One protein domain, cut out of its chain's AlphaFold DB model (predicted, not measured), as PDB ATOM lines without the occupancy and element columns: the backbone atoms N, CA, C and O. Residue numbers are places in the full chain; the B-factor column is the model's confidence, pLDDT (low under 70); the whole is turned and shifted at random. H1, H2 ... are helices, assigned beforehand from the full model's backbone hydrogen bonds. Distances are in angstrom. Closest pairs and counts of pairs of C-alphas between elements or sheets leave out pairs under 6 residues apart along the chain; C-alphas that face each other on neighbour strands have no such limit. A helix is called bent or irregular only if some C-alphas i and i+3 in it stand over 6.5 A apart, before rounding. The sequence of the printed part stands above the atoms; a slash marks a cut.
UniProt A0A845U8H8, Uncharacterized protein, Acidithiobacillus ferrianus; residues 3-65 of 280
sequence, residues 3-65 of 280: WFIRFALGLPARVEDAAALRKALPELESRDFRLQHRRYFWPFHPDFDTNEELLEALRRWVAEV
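AT A GLANCE: This is residues 3 to 65 of the 280 residues of an uncharacterized protein of Acidithiobacillus ferrianus (UniProt A0A845U8H8). The longest helix, H4, is set against an arc of three shorter helices, H1, H2 and H3, with few contacts between them. The link of residues 30 to 50 swings in a wide loop round the end where H4 begins. The printed part has 63 residues, with four named helices in the order H1, H2, H3, H4 and no named strand: all helix. It is compact, with a radius of gyration of the C-alphas of 11.4 A, and spans 29 by 26 by 16 A.

IN THESE COORDINATES: H4, residues 51 to 63, is 18.4 A long and ends at C-alpha 63 (90.755, 12.324, 11.376). H1, residues 3 to 8, begins at C-alpha 3 (78.446, 7.294, 15.980). H2, residues 15 to 24, is 14.2 A long. H3, residues 26 to 29, is neither bent nor irregular, but only just: C-alphas 26 and 29 are 6.3 A apart.

HOW THE PARTS SIT: H4 touches H3 with residues 55 to 59 alone; their closest C-alphas, Leu 28 and Arg 59, are 6.7 A apart. H2 and H4 are close but not clearly touching, closest at the C-alphas of Ala 18 and Val 62, 5.2 A. H1 touches H2, about perpendicular at 82 degrees, with the C-alphas of Trp 3 and Asp 17 closest at 4.9 A. H1 and H3 are apart. In H1, H2 and H4 every O i to N i+4 pair is within hydrogen-bond range; H3 is too short for one.

THE WHOLE: The C-alphas farthest apart, Val 15 and His 37, are 30.1 A apart. The printed part has no cut. The link H3 to H4 is long, and pLDDT is under 70 in 24 residues, among them 34 to 50.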
ATOM      1  N   TRP A   3      77.516   6.835  17.008       80.44
ATOM      2  CA  TRP A   3      78.446   7.294  15.980       80.44
ATOM      3  C   TRP A   3      77.999   6.853  14.579       80.44
ATOM      4  O   TRP A   3      78.109   7.624  13.636       80.44
ATOM      5  N   PHE A   4      77.423   5.651  14.449       77.94
ATOM      6  CA  PHE A   4      76.969   5.098  13.170       77.94
ATOM      7  C   PHE A   4      75.830   5.918  12.563       77.94
ATOM      8  O   PHE A   4      75.856   6.241  11.383       77.94
ATOM      9  N   ILE A   5      74.838   6.281  13.382       74.25
ATOM     10  CA  ILE A   5      73.699   7.099  12.948       74.25
ATOM     11  C   ILE A   5      74.192   8.491  12.545       74.25
ATOM     12  O   ILE A   5      73.772   9.029  11.529       74.25
ATOM     13  N   ARG A   6      75.114   9.067  13.320       76.25
ATOM     14  CA  ARG A   6      75.686  10.387  13.040       76.25
ATOM     15  C   ARG A   6      76.499  10.403  11.743       76.25
ATOM     16  O   ARG A   6      76.301  11.303  10.933       76.25
ATOM     17  N   PHE A   7      77.338   9.391  11.536       78.69
ATOM     18  CA  PHE A   7      78.071   9.177  10.290       78.69
ATOM     19  C   PHE A   7      77.114   9.004   9.104       78.69
ATOM     20  O   PHE A   7      77.265   9.680   8.094       78.69
ATOM     21  N   ALA A   8      76.075   8.177   9.255       68.75
ATOM     22  CA  ALA A   8      75.070   7.943   8.216       68.75
ATOM     23  C   ALA A   8      74.261   9.199   7.841       68.75
ATOM     24  O   ALA A   8      73.728   9.272   6.742       68.75
ATOM     25  N   LEU A   9      74.168  10.181   8.741       66.62
ATOM     26  CA  LEU A   9      73.532  11.477   8.493       66.62
ATOM     27  C   LEU A   9      74.509  12.537   7.947       66.62
ATOM     28  O   LEU A   9      74.125  13.699   7.821       66.62
ATOM     29  N   GLY A  10      75.770  12.178   7.674       69.06
ATOM     30  CA  GLY A  10      76.797  13.104   7.183       69.06
ATOM     31  C   GLY A  10      77.198  14.191   8.190       69.06
ATOM     32  O   GLY A  10      77.727  15.234   7.808       69.06
ATOM     33  N   LEU A  11      76.916  13.987   9.479       67.00
ATOM     34  CA  LEU A  11      77.250  14.935  10.542       67.00
ATOM     35  C   LEU A  11      78.711  14.754  10.981       67.00
ATOM     36  O   LEU A  11      79.178  13.617  11.012       67.00
ATOM     37  N   PRO A  12      79.427  15.814  11.397       73.62
ATOM     38  CA  PRO A  12      80.824  15.705  11.823       73.62
ATOM     39  C   PRO A  12      80.987  14.829  13.077       73.62
ATOM     40  O   PRO A  12      80.114  14.807  13.960       73.62
ATOM     41  N   ALA A  13      82.115  14.119  13.157       78.56
ATOM     42  CA  ALA A  13      82.465  13.290  14.304       78.56
ATOM     43  C   ALA A  13      82.715  14.155  15.545       78.56
ATOM     44  O   ALA A  13      83.370  15.194  15.477       78.56
ATOM     45  N   ARG A  14      82.217  13.720  16.705       79.06
ATOM     46  CA  ARG A  14      82.650  14.258  18.001       79.06
ATOM     47  C   ARG A  14      83.835  13.460  18.532       79.06
ATOM     48  O   ARG A  14      84.084  12.335  18.098       79.06
ATOM     49  N   VAL A  15      84.496  13.996  19.555       78.19
ATOM     50  CA  VAL A  15      85.570  13.298  20.279       78.19
ATOM     51  C   VAL A  15      85.089  11.937  20.796       78.19
ATOM     52  O   VAL A  15      85.801  10.939  20.681       78.19
ATOM     53  N   GLU A  16      83.851  11.856  21.295       80.12
ATOM     54  CA  GLU A  16      83.274  10.605  21.792       80.12
ATOM     55  C   GLU A  16      82.931   9.627  20.661       80.12
ATOM     56  O   GLU A  16      83.031   8.415  20.853       80.12
ATOM     57  N   ASP A  17      82.554  10.133  19.483       80.94
ATOM     58  CA  ASP A  17      82.243   9.301  18.316       80.94
ATOM     59  C   ASP A  17      83.523   8.695  17.730       80.94
ATOM     60  O   ASP A  17      83.561   7.496  17.457       80.94
ATOM     61  N   ALA A  18      84.591   9.494  17.626       81.25
ATOM     62  CA  ALA A  18      85.923   9.039  17.240       81.25
ATOM     63  C   ALA A  18      86.457   7.972  18.208       81.25
ATOM     64  O   ALA A  18      86.906   6.908  17.781       81.25
ATOM     65  N   ALA A  19      86.354   8.211  19.519       81.38
ATOM     66  CA  ALA A  19      86.766   7.242  20.533       81.38
ATOM     67  C   ALA A  19      85.934   5.947  20.478       81.38
ATOM     68  O   ALA A  19      86.480   4.847  20.584       81.38
ATOM     69  N   ALA A  20      84.616   6.055  20.284       83.38
ATOM     70  CA  ALA A  20      83.731   4.900  20.177       83.38
ATOM     71  C   ALA A  20      83.985   4.082  18.902       83.38
ATOM     72  O   ALA A  20      83.955   2.853  18.965       83.38
ATOM     73  N   LEU A  21      84.260   4.741  17.773       83.06
ATOM     74  CA  LEU A  21      84.591   4.090  16.507       83.06
ATOM     75  C   LEU A  21      85.946   3.379  16.585       83.06
ATOM     76  O   LEU A  21      86.013   2.197  16.270       83.06
ATOM     77  N   ARG A  22      86.989   4.031  17.116       83.06
ATOM     78  CA  ARG A  22      88.301   3.397  17.358       83.06
ATOM     79  C   ARG A  22      88.214   2.189  18.283       83.06
ATOM     80  O   ARG A  22      88.899   1.196  18.079       83.06
ATOM     81  N   LYS A  23      87.347   2.250  19.297       83.31
ATOM     82  CA  LYS A  23      87.103   1.118  20.197       83.31
ATOM     83  C   LYS A  23      86.347  -0.025  19.513       83.31
ATOM     84  O   LYS A  23      86.582  -1.183  19.842       83.31
ATOM     85  N   ALA A  24      85.406   0.295  18.626       80.44
ATOM     86  CA  ALA A  24      84.578  -0.690  17.938       80.44
ATOM     87  C   ALA A  24      85.283  -1.332  16.734       80.44
ATOM     88  O   ALA A  24      84.980  -2.475  16.404       80.44
ATOM     89  N   LEU A  25      86.183  -0.595  16.081       79.12
ATOM     90  CA  LEU A  25      86.878  -1.009  14.867       79.12
ATOM     91  C   LEU A  25      88.327  -0.481  14.887       79.12
ATOM     92  O   LEU A  25      88.670   0.431  14.130       79.12
ATOM     93  N   PRO A  26      89.178  -1.000  15.793       76.25
ATOM     94  CA  PRO A  26      90.559  -0.535  15.959       76.25
ATOM     95  C   PRO A  26      91.413  -0.743  14.702       76.25
ATOM     96  O   PRO A  26      92.366  -0.009  14.457       76.25
ATOM     97  N   GLU A  27      91.047  -1.704  13.856       78.31
ATOM     98  CA  GLU A  27      91.729  -2.000  12.599       78.31
ATOM     99  C   GLU A  27      91.599  -0.869  11.570       78.31
ATOM    100  O   GLU A  27      92.373  -0.821  10.615       78.31
ATOM    101  N   LEU A  28      90.671   0.076  11.773       75.69
ATOM    102  CA  LEU A  28      90.472   1.228  10.897       75.69
ATOM    103  C   LEU A  28      91.735   2.103  10.785       75.69
ATOM    104  O   LEU A  28      91.963   2.716   9.740       75.69
ATOM    105  N   GLU A  29      92.574   2.123  11.826       70.12
ATOM    106  CA  GLU A  29      93.839   2.873  11.867       70.12
ATOM    107  C   GLU A  29      94.966   2.196  11.071       70.12
ATOM    108  O   GLU A  29      95.945   2.841  10.688       70.12
ATOM    109  N   SER A  30      94.819   0.906  10.756       74.62
ATOM    110  CA  SER A  30      95.743   0.208   9.869       74.62
ATOM    111  C   SER A  30      95.446   0.561   8.414       74.62
ATOM    112  O   SER A  30      94.330   0.368   7.918       74.62
ATOM    113  N   ARG A  31      96.468   1.036   7.690       63.81
ATOM    114  CA  ARG A  31      96.376   1.321   6.246       63.81
ATOM    115  C   ARG A  31      96.074   0.071   5.417       63.81
ATOM    116  O   ARG A  31      95.481   0.188   4.348       63.81
ATOM    117  N   ASP A  32      96.415  -1.105   5.937       68.50
ATOM    118  CA  ASP A  32      96.262  -2.387   5.245       68.50
ATOM    119  C   ASP A  32      94.921  -3.075   5.534       68.50
ATOM    120  O   ASP A  32      94.632  -4.139   4.981       68.50
ATOM    121  N   PHE A  33      94.074  -2.482   6.381       72.88
ATOM    122  CA  PHE A  33      92.765  -3.047   6.682       72.88
ATOM    123  C   PHE A  33      91.832  -2.968   5.470       72.88
ATOM    124  O   PHE A  33      91.597  -1.893   4.909       72.88
ATOM    125  N   ARG A  34      91.280  -4.126   5.097       65.00
ATOM    126  CA  ARG A  34      90.303  -4.294   4.018       65.00
ATOM    127  C   ARG A  34      89.126  -5.114   4.524       65.00
ATOM    128  O   ARG A  34      89.311  -6.183   5.104       65.00
ATOM    129  N   LEU A  35      87.914  -4.645   4.250       66.38
ATOM    130  CA  LEU A  35      86.707  -5.429   4.493       66.38
ATOM    131  C   LEU A  35      86.615  -6.531   3.433       66.38
ATOM    132  O   LEU A  35      86.580  -6.260   2.233       66.38
ATOM    133  N   GLN A  36      86.575  -7.792   3.866       59.38
ATOM    134  CA  GLN A  36      86.374  -8.910   2.947       59.38
ATOM    135  C   GLN A  36      85.017  -8.778   2.240       59.38
ATOM    136  O   GLN A  36      84.017  -8.427   2.865       59.38
ATOM    137  N   HIS A  37      85.018  -9.052   0.931       49.66
ATOM    138  CA  HIS A  37      83.913  -8.888  -0.018       49.66
ATOM    139  C   HIS A  37      82.540  -9.302   0.539       49.66
ATOM    140  O   HIS A  37      82.088 -10.439   0.411       49.66
ATOM    141  N   ARG A  38      81.825  -8.326   1.093       50.69
ATOM    142  CA  ARG A  38      80.373  -8.339   1.235       50.69
ATOM    143  C   ARG A  38      79.885  -6.977   0.781       50.69
ATOM    144  O   ARG A  38      80.326  -5.965   1.314       50.69
ATOM    145  N   ARG A  39      79.006  -6.956  -0.224       49.66
ATOM    146  CA  ARG A  39      78.190  -5.781  -0.546       49.66
ATOM    147  C   ARG A  39      77.289  -5.542   0.660       49.66
ATOM    148  O   ARG A  39      76.245  -6.177   0.791       49.66
ATOM    149  N   TYR A  40      77.737  -4.705   1.582       53.44
ATOM    150  CA  TYR A  40      76.873  -4.215   2.639       53.44
ATOM    151  C   TYR A  40      75.953  -3.179   1.997       53.44
ATOM    152  O   TYR A  40      76.418  -2.210   1.408       53.44
ATOM    153  N   PHE A  41      74.648  -3.435   2.021       48.56
ATOM    154  CA  PHE A  41      73.661  -2.454   1.594       48.56
ATOM    155  C   PHE A  41      73.534  -1.426   2.719       48.56
ATOM    156  O   PHE A  41      73.098  -1.775   3.817       48.56
ATOM    157  N   TRP A  42      73.964  -0.191   2.464       55.38
ATOM    158  CA  TRP A  42      73.935   0.902   3.434       55.38
ATOM    159  C   TRP A  42      72.690   1.758   3.185       55.38
ATOM    160  O   TRP A  42      72.671   2.536   2.237       55.38
ATOM    161  N   PRO A  43      71.631   1.635   4.005       47.94
ATOM    162  CA  PRO A  43      70.314   2.187   3.675       47.94
ATOM    163  C   PRO A  43      70.220   3.724   3.699       47.94
ATOM    164  O   PRO A  43      69.158   4.253   3.388       47.94
ATOM    165  N   PHE A  44      71.290   4.445   4.057       52.03
ATOM    166  CA  PHE A  44      71.252   5.897   4.281       52.03
ATOM    167  C   PHE A  44      72.369   6.701   3.596       52.03
ATOM    168  O   PHE A  44      72.398   7.914   3.756       52.03
ATOM    169  N   HIS A  45      73.247   6.068   2.808       51.31
ATOM    170  CA  HIS A  45      74.242   6.782   1.997       51.31
ATOM    171  C   HIS A  45      74.253   6.200   0.575       51.31
ATOM    172  O   HIS A  45      74.738   5.084   0.393       51.31
ATOM    173  N   PRO A  46      73.706   6.909  -0.428       51.28
ATOM    174  CA  PRO A  46      73.686   6.437  -1.812       51.28
ATOM    175  C   PRO A  46      75.046   6.548  -2.529       51.28
ATOM    176  O   PRO A  46      75.137   6.126  -3.674       51.28
ATOM    177  N   ASP A  47      76.083   7.083  -1.870       54.47
ATOM    178  CA  ASP A  47      77.309   7.565  -2.530       54.47
ATOM    179  C   ASP A  47      78.563   6.700  -2.298       54.47
ATOM    180  O   ASP A  47      79.656   7.099  -2.693       54.47
ATOM    181  N   PHE A  48      78.445   5.550  -1.628       60.00
ATOM    182  CA  PHE A  48      79.570   4.620  -1.456       60.00
ATOM    183  C   PHE A  48      79.339   3.378  -2.313       60.00
ATOM    184  O   PHE A  48      78.582   2.478  -1.940       60.00
ATOM    185  N   ASP A  49      80.006   3.336  -3.461       57.97
ATOM    186  CA  ASP A  49      79.924   2.236  -4.419       57.97
ATOM    187  C   ASP A  49      80.819   1.054  -4.002       57.97
ATOM    188  O   ASP A  49      80.600  -0.087  -4.432       57.97
ATOM    189  N   THR A  50      81.806   1.292  -3.124       67.56
ATOM    190  CA  THR A  50      82.750   0.270  -2.641       67.56
ATOM    191  C   THR A  50      82.965   0.279  -1.120       67.56
ATOM    192  O   THR A  50      82.775   1.278  -0.427       67.56
ATOM    193  N   ASN A  51      83.401  -0.864  -0.573       70.62
ATOM    194  CA  ASN A  51      83.745  -0.977   0.850       70.62
ATOM    195  C   ASN A  51      84.992  -0.147   1.199       70.62
ATOM    196  O   ASN A  51      85.141   0.313   2.329       70.62
ATOM    197  N   GLU A  52      85.891   0.033   0.237       72.75
ATOM    198  CA  GLU A  52      87.094   0.845   0.349       72.75
ATOM    199  C   GLU A  52      86.756   2.331   0.515       72.75
ATOM    200  O   GLU A  52      87.339   2.990   1.376       72.75
ATOM    201  N   GLU A  53      85.774   2.844  -0.232       72.56
ATOM    202  CA  GLU A  53      85.280   4.220  -0.092       72.56
ATOM    203  C   GLU A  53      84.661   4.472   1.281       72.56
ATOM    204  O   GLU A  53      84.918   5.509   1.888       72.56
ATOM    205  N   LEU A  54      83.912   3.504   1.809       76.19
ATOM    206  CA  LEU A  54      83.353   3.586   3.154       76.19
ATOM    207  C   LEU A  54      84.448   3.632   4.230       76.19
ATOM    208  O   LEU A  54      84.373   4.441   5.155       76.19
ATOM    209  N   LEU A  55      85.455   2.758   4.134       78.44
ATOM    210  CA  LEU A  55      86.568   2.746   5.088       78.44
ATOM    211  C   LEU A  55      87.344   4.057   5.044       78.44
ATOM    212  O   LEU A  55      87.707   4.598   6.086       78.44
ATOM    213  N   GLU A  56      87.572   4.577   3.846       76.88
ATOM    214  CA  GLU A  56      88.240   5.851   3.655       76.88
ATOM    215  C   GLU A  56      87.399   7.019   4.194       76.88
ATOM    216  O   GLU A  56      87.930   7.898   4.871       76.88
ATOM    217  N   ALA A  57      86.080   6.998   3.991       77.25
ATOM    218  CA  ALA A  57      85.162   7.979   4.559       77.25
ATOM    219  C   ALA A  57      85.165   7.944   6.093       77.25
ATOM    220  O   ALA A  57      85.260   8.995   6.718       77.25
ATOM    221  N   LEU A  58      85.142   6.758   6.710       82.88
ATOM    222  CA  LEU A  58      85.235   6.606   8.165       82.88
ATOM    223  C   LEU A  58      86.591   7.087   8.708       82.88
ATOM    224  O   LEU A  58      86.629   7.766   9.733       82.88
ATOM    225  N   ARG A  59      87.700   6.784   8.018       82.62
ATOM    226  CA  ARG A  59      89.041   7.270   8.390       82.62
ATOM    227  C   ARG A  59      89.115   8.793   8.352       82.62
ATOM    228  O   ARG A  59      89.568   9.394   9.323       82.62
ATOM    229  N   ARG A  60      88.639   9.417   7.269       78.44
ATOM    230  CA  ARG A  60      88.580  10.883   7.152       78.44
ATOM    231  C   ARG A  60      87.692  11.488   8.232       78.44
ATOM    232  O   ARG A  60      88.115  12.411   8.914       78.44
ATOM    233  N   TRP A  61      86.511  10.913   8.438       82.56
ATOM    234  CA  TRP A  61      85.538  11.380   9.420       82.56
ATOM    235  C   TRP A  61      86.101  11.417  10.847       82.56
ATOM    236  O   TRP A  61      85.838  12.359  11.588       82.56
ATOM    237  N   VAL A  62      86.923  10.435  11.225       82.44
ATOM    238  CA  VAL A  62      87.617  10.416  12.525       82.44
ATOM    239  C   VAL A  62      88.810  11.374  12.557       82.44
ATOM    240  O   VAL A  62      89.023  12.045  13.565       82.44
ATOM    241  N   ALA A  63      89.580  11.457  11.469       74.81
ATOM    242  CA  ALA A  63      90.755  12.324  11.376       74.81
ATOM    243  C   ALA A  63      90.406  13.824  11.466       74.81
ATOM    244  O   ALA A  63      91.215  14.614  11.950       74.81
ATOM    245  N   GLU A  64      89.192  14.213  11.069       67.56
ATOM    246  CA  GLU A  64      88.674  15.586  11.185       67.56
ATOM    247  C   GLU A  64      88.625  16.111  12.627       67.56
ATOM    248  O   GLU A  64      88.647  17.322  12.832       67.56
ATOM    249  N   VAL A  65      88.597  15.229  13.632       71.38
ATOM    250  CA  VAL A  65      88.606  15.617  15.054       71.38
ATOM    251  C   VAL A  65      89.984  16.136  15.502       71.38
ATOM    252  O   VAL A  65      90.073  16.863  16.489       71.38
TER     253      VAL A  65